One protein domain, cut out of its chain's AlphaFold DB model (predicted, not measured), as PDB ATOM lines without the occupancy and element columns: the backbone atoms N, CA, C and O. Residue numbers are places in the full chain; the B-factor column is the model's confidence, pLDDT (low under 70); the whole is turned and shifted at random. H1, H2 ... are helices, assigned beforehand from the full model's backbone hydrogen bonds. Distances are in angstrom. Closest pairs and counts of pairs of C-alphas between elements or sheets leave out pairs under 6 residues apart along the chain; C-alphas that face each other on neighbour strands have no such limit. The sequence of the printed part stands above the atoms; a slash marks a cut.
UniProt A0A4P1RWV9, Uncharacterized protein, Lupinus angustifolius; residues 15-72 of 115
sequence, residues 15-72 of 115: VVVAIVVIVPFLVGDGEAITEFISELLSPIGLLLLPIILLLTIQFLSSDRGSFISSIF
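AT A GLANCE: This is residues 15 to 72 of the 115 residues of an uncharacterized protein of Lupinus angustifolius (UniProt A0A4P1RWV9). Four helices follow one another as a flat, open U with an empty middle: H1 makes one arm, H2 the base and the longer H3 the other arm, with the short H4 turned off at the end of H3. The neighbours meet at corners, and residues 15 to 23 and 25 to 32 stand free. The printed part has 58 residues, with four named helices in the order H1, H2, H3, H4 and no named strand; the class is all helix. It is extended, with a radius of gyration of the C-alphas of 16.2 A and spans of 44 by 35 by 12 A.

HOW THE PARTS SIT: H1, residues 15 to 27, and H2, residues 31 to 40, are close but not clearly touching; their closest C-alphas, those of Val 27 and Ile 33, are 7.5 A apart. Their lines are about perpendicular, at 86 degrees. H3, residues 43 to 60, and H2 only just touch, only at the corner, with 3 pairs of C-alphas within 8 A; the closest, Glu 39 and Gly 45, are 6.2 A apart. H3 touches H2 with residues 45 to 49 alone, and their lines are about perpendicular, at 87 degrees. H4, residues 67 to 72, is close to H3 but not clearly touching, about perpendicular at 80 degrees; the closest C-alphas, Phe 59 and Phe 67, are 6.4 A apart. H1 is apart from H3 and H4, and H2 from H4. In H2 every O i to N i+4 pair is within hydrogen-bond range; in H1 7 of 9 are, in H3 11 of 14, in H4 1 of 2.

IN THESE COORDINATES: H1 begins at C-alpha 15, (-6.353, 28.294, -34.483), and is 17.7 A long. H2 is 14.0 A long. H3 is 26.3 A long, with a kink of 25 degrees near residue 51. H4 is 9.1 A long and ends at C-alpha 72, (-22.455, 20.180, -69.301).

THE WHOLE: The two C-alphas farthest apart, those of Asp 29 and Phe 72, are 43.8 A apart. The printed part has no cut; the links H1 to H2 and H2 to H3 are tight and H3 to H4 is short. The mean pLDDT of the printed part is 78.5, and residues 62 to 72 are under 70.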
ATOM      1  N   VAL A  15      -5.247  29.019 -33.836       91.88
ATOM      2  CA  VAL A  15      -6.353  28.294 -34.483       91.88
ATOM      3  C   VAL A  15      -5.973  26.841 -34.750       91.88
ATOM      4  O   VAL A  15      -6.736  25.942 -34.407       91.88
ATOM      5  N   VAL A  16      -4.789  26.589 -35.313       90.69
ATOM      6  CA  VAL A  16      -4.304  25.224 -35.569       90.69
ATOM      7  C   VAL A  16      -4.200  24.439 -34.265       90.69
ATOM      8  O   VAL A  16      -4.689  23.319 -34.198       90.69
ATOM      9  N   VAL A  17      -3.627  25.031 -33.215       91.31
ATOM     10  CA  VAL A  17      -3.518  24.393 -31.896       91.31
ATOM     11  C   VAL A  17      -4.901  24.089 -31.323       91.31
ATOM     12  O   VAL A  17      -5.127  22.974 -30.863       91.31
ATOM     13  N   ALA A  18      -5.849  25.027 -31.399       91.19
ATOM     14  CA  ALA A  18      -7.216  24.792 -30.942       91.19
ATOM     15  C   ALA A  18      -7.884  23.637 -31.706       91.19
ATOM     16  O   ALA A  18      -8.485  22.769 -31.082       91.19
ATOM     17  N   ILE A  19      -7.733  23.576 -33.032       88.88
ATOM     18  CA  ILE A  19      -8.269  22.483 -33.857       88.88
ATOM     19  C   ILE A  19      -7.615  21.150 -33.480       88.88
ATOM     20  O   ILE A  19      -8.321  20.181 -33.222       88.88
ATOM     21  N   VAL A  20      -6.283  21.099 -33.396       86.69
ATOM     22  CA  VAL A  20      -5.533  19.879 -33.050       86.69
ATOM     23  C   VAL A  20      -5.912  19.359 -31.666       86.69
ATOM     24  O   VAL A  20      -5.924  18.151 -31.463       86.69
ATOM     25  N   VAL A  21      -6.240  20.244 -30.725       87.00
ATOM     26  CA  VAL A  21      -6.689  19.850 -29.387       87.00
ATOM     27  C   VAL A  21      -8.153  19.416 -29.399       87.00
ATOM     28  O   VAL A  21      -8.458  18.385 -28.822       87.00
ATOM     29  N   ILE A  22      -9.054  20.154 -30.053       85.00
ATOM     30  CA  ILE A  22     -10.508  19.913 -30.004       85.00
ATOM     31  C   ILE A  22     -10.930  18.707 -30.853       85.00
ATOM     32  O   ILE A  22     -11.797  17.942 -30.434       85.00
ATOM     33  N   VAL A  23     -10.334  18.519 -32.033       82.69
ATOM     34  CA  VAL A  23     -10.724  17.457 -32.975       82.69
ATOM     35  C   VAL A  23     -10.630  16.056 -32.351       82.69
ATOM     36  O   VAL A  23     -11.616  15.332 -32.453       82.69
ATOM     37  N   PRO A  24      -9.549  15.667 -31.645       74.81
ATOM     38  CA  PRO A  24      -9.486  14.387 -30.939       74.81
ATOM     39  C   PRO A  24     -10.608  14.195 -29.913       74.81
ATOM     40  O   PRO A  24     -11.157  13.106 -29.820       74.81
ATOM     41  N   PHE A  25     -11.018  15.244 -29.188       78.38
ATOM     42  CA  PHE A  25     -12.125  15.128 -28.228       78.38
ATOM     43  C   PHE A  25     -13.485  14.925 -28.902       78.38
ATOM     44  O   PHE A  25     -14.355  14.290 -28.316       78.38
ATOM     45  N   LEU A  26     -13.684  15.458 -30.113       75.25
ATOM     46  CA  LEU A  26     -14.927  15.259 -30.869       75.25
ATOM     47  C   LEU A  26     -14.958  13.931 -31.626       75.25
ATOM     48  O   LEU A  26     -16.025  13.350 -31.793       75.25
ATOM     49  N   VAL A  27     -13.801  13.472 -32.102       73.62
ATOM     50  CA  VAL A  27     -13.665  12.221 -32.858       73.62
ATOM     51  C   VAL A  27     -13.518  11.006 -31.924       73.62
ATOM     52  O   VAL A  27     -13.785   9.882 -32.341       73.62
ATOM     53  N   GLY A  28     -13.169  11.219 -30.650       75.75
ATOM     54  CA  GLY A  28     -13.039  10.170 -29.637       75.75
ATOM     55  C   GLY A  28     -11.693   9.439 -29.692       75.75
ATOM     56  O   GLY A  28     -10.680  10.011 -30.093       75.75
ATOM     57  N   ASP A  29     -11.692   8.158 -29.304       72.25
ATOM     58  CA  ASP A  29     -10.517   7.279 -29.131       72.25
ATOM     59  C   ASP A  29      -9.819   6.879 -30.449       72.25
ATOM     60  O   ASP A  29      -9.301   5.782 -30.584       72.25
ATOM     61  N   GLY A  30      -9.820   7.719 -31.489       74.75
ATOM     62  CA  GLY A  30      -9.180   7.421 -32.784       74.75
ATOM     63  C   GLY A  30      -9.769   6.224 -33.550       74.75
ATOM     64  O   GLY A  30      -9.514   6.088 -34.746       74.75
ATOM     65  N   GLU A  31     -10.604   5.414 -32.902       81.56
ATOM     66  CA  GLU A  31     -11.246   4.222 -33.435       81.56
ATOM     67  C   GLU A  31     -12.159   4.585 -34.604       81.56
ATOM     68  O   GLU A  31     -12.069   3.971 -35.663       81.56
ATOM     69  N   ALA A  32     -12.885   5.702 -34.487       81.62
ATOM     70  CA  ALA A  32     -13.683   6.268 -35.571       81.62
ATOM     71  C   ALA A  32     -12.844   6.611 -36.819       81.62
ATOM     72  O   ALA A  32     -13.305   6.453 -37.949       81.62
ATOM     73  N   ILE A  33     -11.593   7.058 -36.642       81.88
ATOM     74  CA  ILE A  33     -10.688   7.351 -37.765       81.88
ATOM     75  C   ILE A  33     -10.211   6.045 -38.394       81.88
ATOM     76  O   ILE A  33     -10.197   5.915 -39.618       81.88
ATOM     77  N   THR A  34      -9.810   5.073 -37.577       85.31
ATOM     78  CA  THR A  34      -9.311   3.788 -38.077       85.31
ATOM     79  C   THR A  34     -10.398   2.959 -38.749       85.31
ATOM     80  O   THR A  34     -10.123   2.310 -39.757       85.31
ATOM     81  N   GLU A  35     -11.629   3.019 -38.248       87.56
ATOM     82  CA  GLU A  35     -12.800   2.382 -38.846       87.56
ATOM     83  C   GLU A  35     -13.111   3.018 -40.202       87.56
ATOM     84  O   GLU A  35     -13.170   2.318 -41.212       87.56
ATOM     85  N   PHE A  36     -13.155   4.353 -40.260       84.62
ATOM     86  CA  PHE A  36     -13.335   5.083 -41.512       84.62
ATOM     87  C   PHE A  36     -12.247   4.755 -42.546       84.62
ATOM     88  O   PHE A  36     -12.550   4.496 -43.711       84.62
ATOM     89  N   ILE A  37     -10.971   4.717 -42.141       87.25
ATOM     90  CA  ILE A  37      -9.866   4.335 -43.034       87.25
ATOM     91  C   ILE A  37     -10.029   2.886 -43.508       87.25
ATOM     92  O   ILE A  37      -9.808   2.603 -44.685       87.25
ATOM     93  N   SER A  38     -10.431   1.976 -42.623       91.38
ATOM     94  CA  SER A  38     -10.653   0.568 -42.969       91.38
ATOM     95  C   SER A  38     -11.786   0.410 -43.984       91.38
ATOM     96  O   SER A  38     -11.658  -0.360 -44.937       91.38
ATOM     97  N   GLU A  39     -12.858   1.191 -43.848       88.88
ATOM     98  CA  GLU A  39     -13.964   1.207 -44.803       88.88
ATOM     99  C   GLU A  39     -13.573   1.846 -46.146       88.88
ATOM    100  O   GLU A  39     -13.935   1.327 -47.208       88.88
ATOM    101  N   LEU A  40     -12.744   2.897 -46.141       85.12
ATOM    102  CA  LEU A  40     -12.168   3.465 -47.366       85.12
ATOM    103  C   LEU A  40     -11.212   2.503 -48.088       85.12
ATOM    104  O   LEU A  40     -11.113   2.547 -49.314       85.12
ATOM    105  N   LEU A  41     -10.517   1.635 -47.355       91.56
ATOM    106  CA  LEU A  41      -9.642   0.599 -47.913       91.56
ATOM    107  C   LEU A  41     -10.391  -0.685 -48.292       91.56
ATOM    108  O   LEU A  41      -9.783  -1.624 -48.814       91.56
ATOM    109  N   SER A  42     -11.706  -0.735 -48.070       90.00
ATOM    110  CA  SER A  42     -12.532  -1.839 -48.543       90.00
ATOM    111  C   SER A  42     -12.489  -1.941 -50.077       90.00
ATOM    112  O   SER A  42     -12.208  -0.955 -50.766       90.00
ATOM    113  N   PRO A  43     -12.829  -3.103 -50.663       86.31
ATOM    114  CA  PRO A  43     -12.875  -3.264 -52.118       86.31
ATOM    115  C   PRO A  43     -13.743  -2.216 -52.831       86.31
ATOM    116  O   PRO A  43     -13.450  -1.833 -53.958       86.31
ATOM    117  N   ILE A  44     -14.799  -1.733 -52.170       86.56
ATOM    118  CA  ILE A  44     -15.686  -0.687 -52.691       86.56
ATOM    119  C   ILE A  44     -15.064   0.693 -52.466       86.56
ATOM    120  O   ILE A  44     -15.044   1.513 -53.385       86.56
ATOM    121  N   GLY A  45     -14.521   0.936 -51.272       84.25
ATOM    122  CA  GLY A  45     -13.841   2.181 -50.933       84.25
ATOM    123  C   GLY A  45     -12.695   2.484 -51.897       84.25
ATOM    124  O   GLY A  45     -12.638   3.583 -52.438       84.25
ATOM    125  N   LEU A  46     -11.878   1.486 -52.247       91.69
ATOM    126  CA  LEU A  46     -10.788   1.626 -53.219       91.69
ATOM    127  C   LEU A  46     -11.261   1.938 -54.644       91.69
ATOM    128  O   LEU A  46     -10.520   2.566 -55.397       91.69
ATOM    129  N   LEU A  47     -12.474   1.528 -55.026       87.06
ATOM    130  CA  LEU A  47     -13.071   1.888 -56.318       87.06
ATOM    131  C   LEU A  47     -13.639   3.313 -56.307       87.06
ATOM    132  O   LEU A  47     -13.582   4.005 -57.325       87.06
ATOM    133  N   LEU A  48     -14.159   3.771 -55.166       80.75
ATOM    134  CA  LEU A  48     -14.687   5.128 -55.005       80.75
ATOM    135  C   LEU A  48     -13.592   6.168 -54.755       80.75
ATOM    136  O   LEU A  48     -13.717   7.305 -55.204       80.75
ATOM    137  N   LEU A  49     -12.502   5.785 -54.097       84.38
ATOM    138  CA  LEU A  49     -11.364   6.639 -53.766       84.38
ATOM    139  C   LEU A  49     -10.793   7.403 -54.975       84.38
ATOM    140  O   LEU A  49     -10.670   8.625 -54.873       84.38
ATOM    141  N   PRO A  50     -10.506   6.779 -56.140       82.50
ATOM    142  CA  PRO A  50     -10.046   7.514 -57.317       82.50
ATOM    143  C   PRO A  50     -11.101   8.490 -57.855       82.50
ATOM    144  O   PRO A  50     -10.746   9.578 -58.297       82.50
ATOM    145  N   ILE A  51     -12.393   8.152 -57.781       81.81
ATOM    146  CA  ILE A  51     -13.484   9.036 -58.223       81.81
ATOM    147  C   ILE A  51     -13.560  10.264 -57.310       81.81
ATOM    148  O   ILE A  51     -13.569  11.396 -57.793       81.81
ATOM    149  N   ILE A  52     -13.551  10.054 -55.992       78.50
ATOM    150  CA  ILE A  52     -13.568  11.121 -54.983       78.50
ATOM    151  C   ILE A  52     -12.344  12.027 -55.143       78.50
ATOM    152  O   ILE A  52     -12.470  13.253 -55.092       78.50
ATOM    153  N   LEU A  53     -11.168  11.446 -55.389       85.12
ATOM    154  CA  LEU A  53      -9.935  12.200 -55.578       85.12
ATOM    155  C   LEU A  53      -9.992  13.066 -56.842       85.12
ATOM    156  O   LEU A  53      -9.668  14.251 -56.776       85.12
ATOM    157  N   LEU A  54     -10.457  12.517 -57.969       81.12
ATOM    158  CA  LEU A  54     -10.630  13.279 -59.211       81.12
ATOM    159  C   LEU A  54     -11.632  14.423 -59.043       81.12
ATOM    160  O   LEU A  54     -11.354  15.537 -59.483       81.12
ATOM    161  N   LEU A  55     -12.757  14.186 -58.367       74.94
ATOM    162  CA  LEU A  55     -13.745  15.227 -58.073       74.94
ATOM    163  C   LEU A  55     -13.171  16.319 -57.165       74.94
ATOM    164  O   LEU A  55     -13.386  17.503 -57.414       74.94
ATOM    165  N   THR A  56     -12.398  15.930 -56.151       79.75
ATOM    166  CA  THR A  56     -11.747  16.867 -55.227       79.75
ATOM    167  C   THR A  56     -10.711  17.720 -55.951       79.75
ATOM    168  O   THR A  56     -10.715  18.940 -55.811       79.75
ATOM    169  N   ILE A  57      -9.855  17.108 -56.777       80.69
ATOM    170  CA  ILE A  57      -8.868  17.832 -57.587       80.69
ATOM    171  C   ILE A  57      -9.577  18.765 -58.564       80.69
ATOM    172  O   ILE A  57      -9.205  19.929 -58.668       80.69
ATOM    173  N   GLN A  58     -10.621  18.292 -59.245       73.69
ATOM    174  CA  GLN A  58     -11.390  19.108 -60.178       73.69
ATOM    175  C   GLN A  58     -12.013  20.318 -59.477       73.69
ATOM    176  O   GLN A  58     -11.996  21.417 -60.027       73.69
ATOM    177  N   PHE A  59     -12.530  20.132 -58.263       75.19
ATOM    178  CA  PHE A  59     -13.082  21.204 -57.446       75.19
ATOM    179  C   PHE A  59     -12.007  22.213 -57.021       75.19
ATOM    180  O   PHE A  59     -12.174  23.407 -57.260       75.19
ATOM    181  N   LEU A  60     -10.890  21.745 -56.456       80.19
ATOM    182  CA  LEU A  60      -9.794  22.601 -55.986       80.19
ATOM    183  C   LEU A  60      -9.065  23.321 -57.126       80.19
ATOM    184  O   LEU A  60      -8.589  24.436 -56.947       80.19
ATOM    185  N   SER A  61      -8.981  22.686 -58.294       71.75
ATOM    186  CA  SER A  61      -8.367  23.250 -59.496       71.75
ATOM    187  C   SER A  61      -9.314  24.169 -60.274       71.75
ATOM    188  O   SER A  61      -8.890  24.765 -61.264       71.75
ATOM    189  N   SER A  62     -10.589  24.265 -59.891       67.88
ATOM    190  CA  SER A  62     -11.538  25.146 -60.570       67.88
ATOM    191  C   SER A  62     -11.451  26.552 -60.000       67.88
ATOM    192  O   SER A  62     -11.744  26.759 -58.826       67.88
ATOM    193  N   ASP A  63     -11.138  27.528 -60.855       64.62
ATOM    194  CA  ASP A  63     -10.950  28.921 -60.441       64.62
ATOM    195  C   ASP A  63     -12.136  29.476 -59.638       64.62
ATOM    196  O   ASP A  63     -11.912  30.093 -58.603       64.62
ATOM    197  N   ARG A  64     -13.392  29.242 -60.062       58.00
ATOM    198  CA  ARG A  64     -14.624  29.586 -59.313       58.00
ATOM    199  C   ARG A  64     -15.834  28.804 -59.842       58.00
ATOM    200  O   ARG A  64     -16.435  29.210 -60.828       58.00
ATOM    201  N   GLY A  65     -16.210  27.685 -59.217       55.09
ATOM    202  CA  GLY A  65     -17.538  27.054 -59.395       55.09
ATOM    203  C   GLY A  65     -17.898  26.499 -60.787       55.09
ATOM    204  O   GLY A  65     -18.987  25.962 -60.961       55.09
ATOM    205  N   SER A  66     -16.996  26.573 -61.768       57.59
ATOM    206  CA  SER A  66     -17.229  26.171 -63.164       57.59
ATOM    207  C   SER A  66     -16.896  24.695 -63.457       57.59
ATOM    208  O   SER A  66     -16.640  24.336 -64.605       57.59
ATOM    209  N   PHE A  67     -16.865  23.822 -62.443       61.22
ATOM    210  CA  PHE A  67     -16.670  22.380 -62.664       61.22
ATOM    211  C   PHE A  67     -17.946  21.695 -63.170       61.22
ATOM    212  O   PHE A  67     -17.866  20.705 -63.882       61.22
ATOM    213  N   ILE A  68     -19.126  22.226 -62.826       58.00
ATOM    214  CA  ILE A  68     -20.413  21.690 -63.290       58.00
ATOM    215  C   ILE A  68     -20.639  22.119 -64.746       58.00
ATOM    216  O   ILE A  68     -20.884  21.287 -65.612       58.00
ATOM    217  N   SER A  69     -20.468  23.406 -65.055       54.94
ATOM    218  CA  SER A  69     -20.652  23.946 -66.409       54.94
ATOM    219  C   SER A  69     -19.697  23.339 -67.442       54.94
ATOM    220  O   SER A  69     -20.132  23.039 -68.545       54.94
ATOM    221  N   SER A  70     -18.432  23.064 -67.122       59.47
ATOM    222  CA  SER A  70     -17.495  22.454 -68.087       59.47
ATOM    223  C   SER A  70     -17.880  21.024 -68.503       59.47
ATOM    224  O   SER A  70     -17.622  20.620 -69.641       59.47
ATOM    225  N   ILE A  71     -18.552  20.281 -67.617       57.44
ATOM    226  CA  ILE A  71     -19.078  18.935 -67.888       57.44
ATOM    227  C   ILE A  71     -20.338  19.012 -68.766       57.44
ATOM    228  O   ILE A  71     -20.510  18.189 -69.664       57.44
ATOM    229  N   PHE A  72     -21.197  20.018 -68.557       56.44
ATOM    230  CA  PHE A  72     -22.455  20.180 -69.301       56.44
ATOM    231  C   PHE A  72     -22.343  21.029 -70.587       56.44
ATOM    232  O   PHE A  72     -23.232  20.956 -71.430       56.44
TER     233      PHE A  72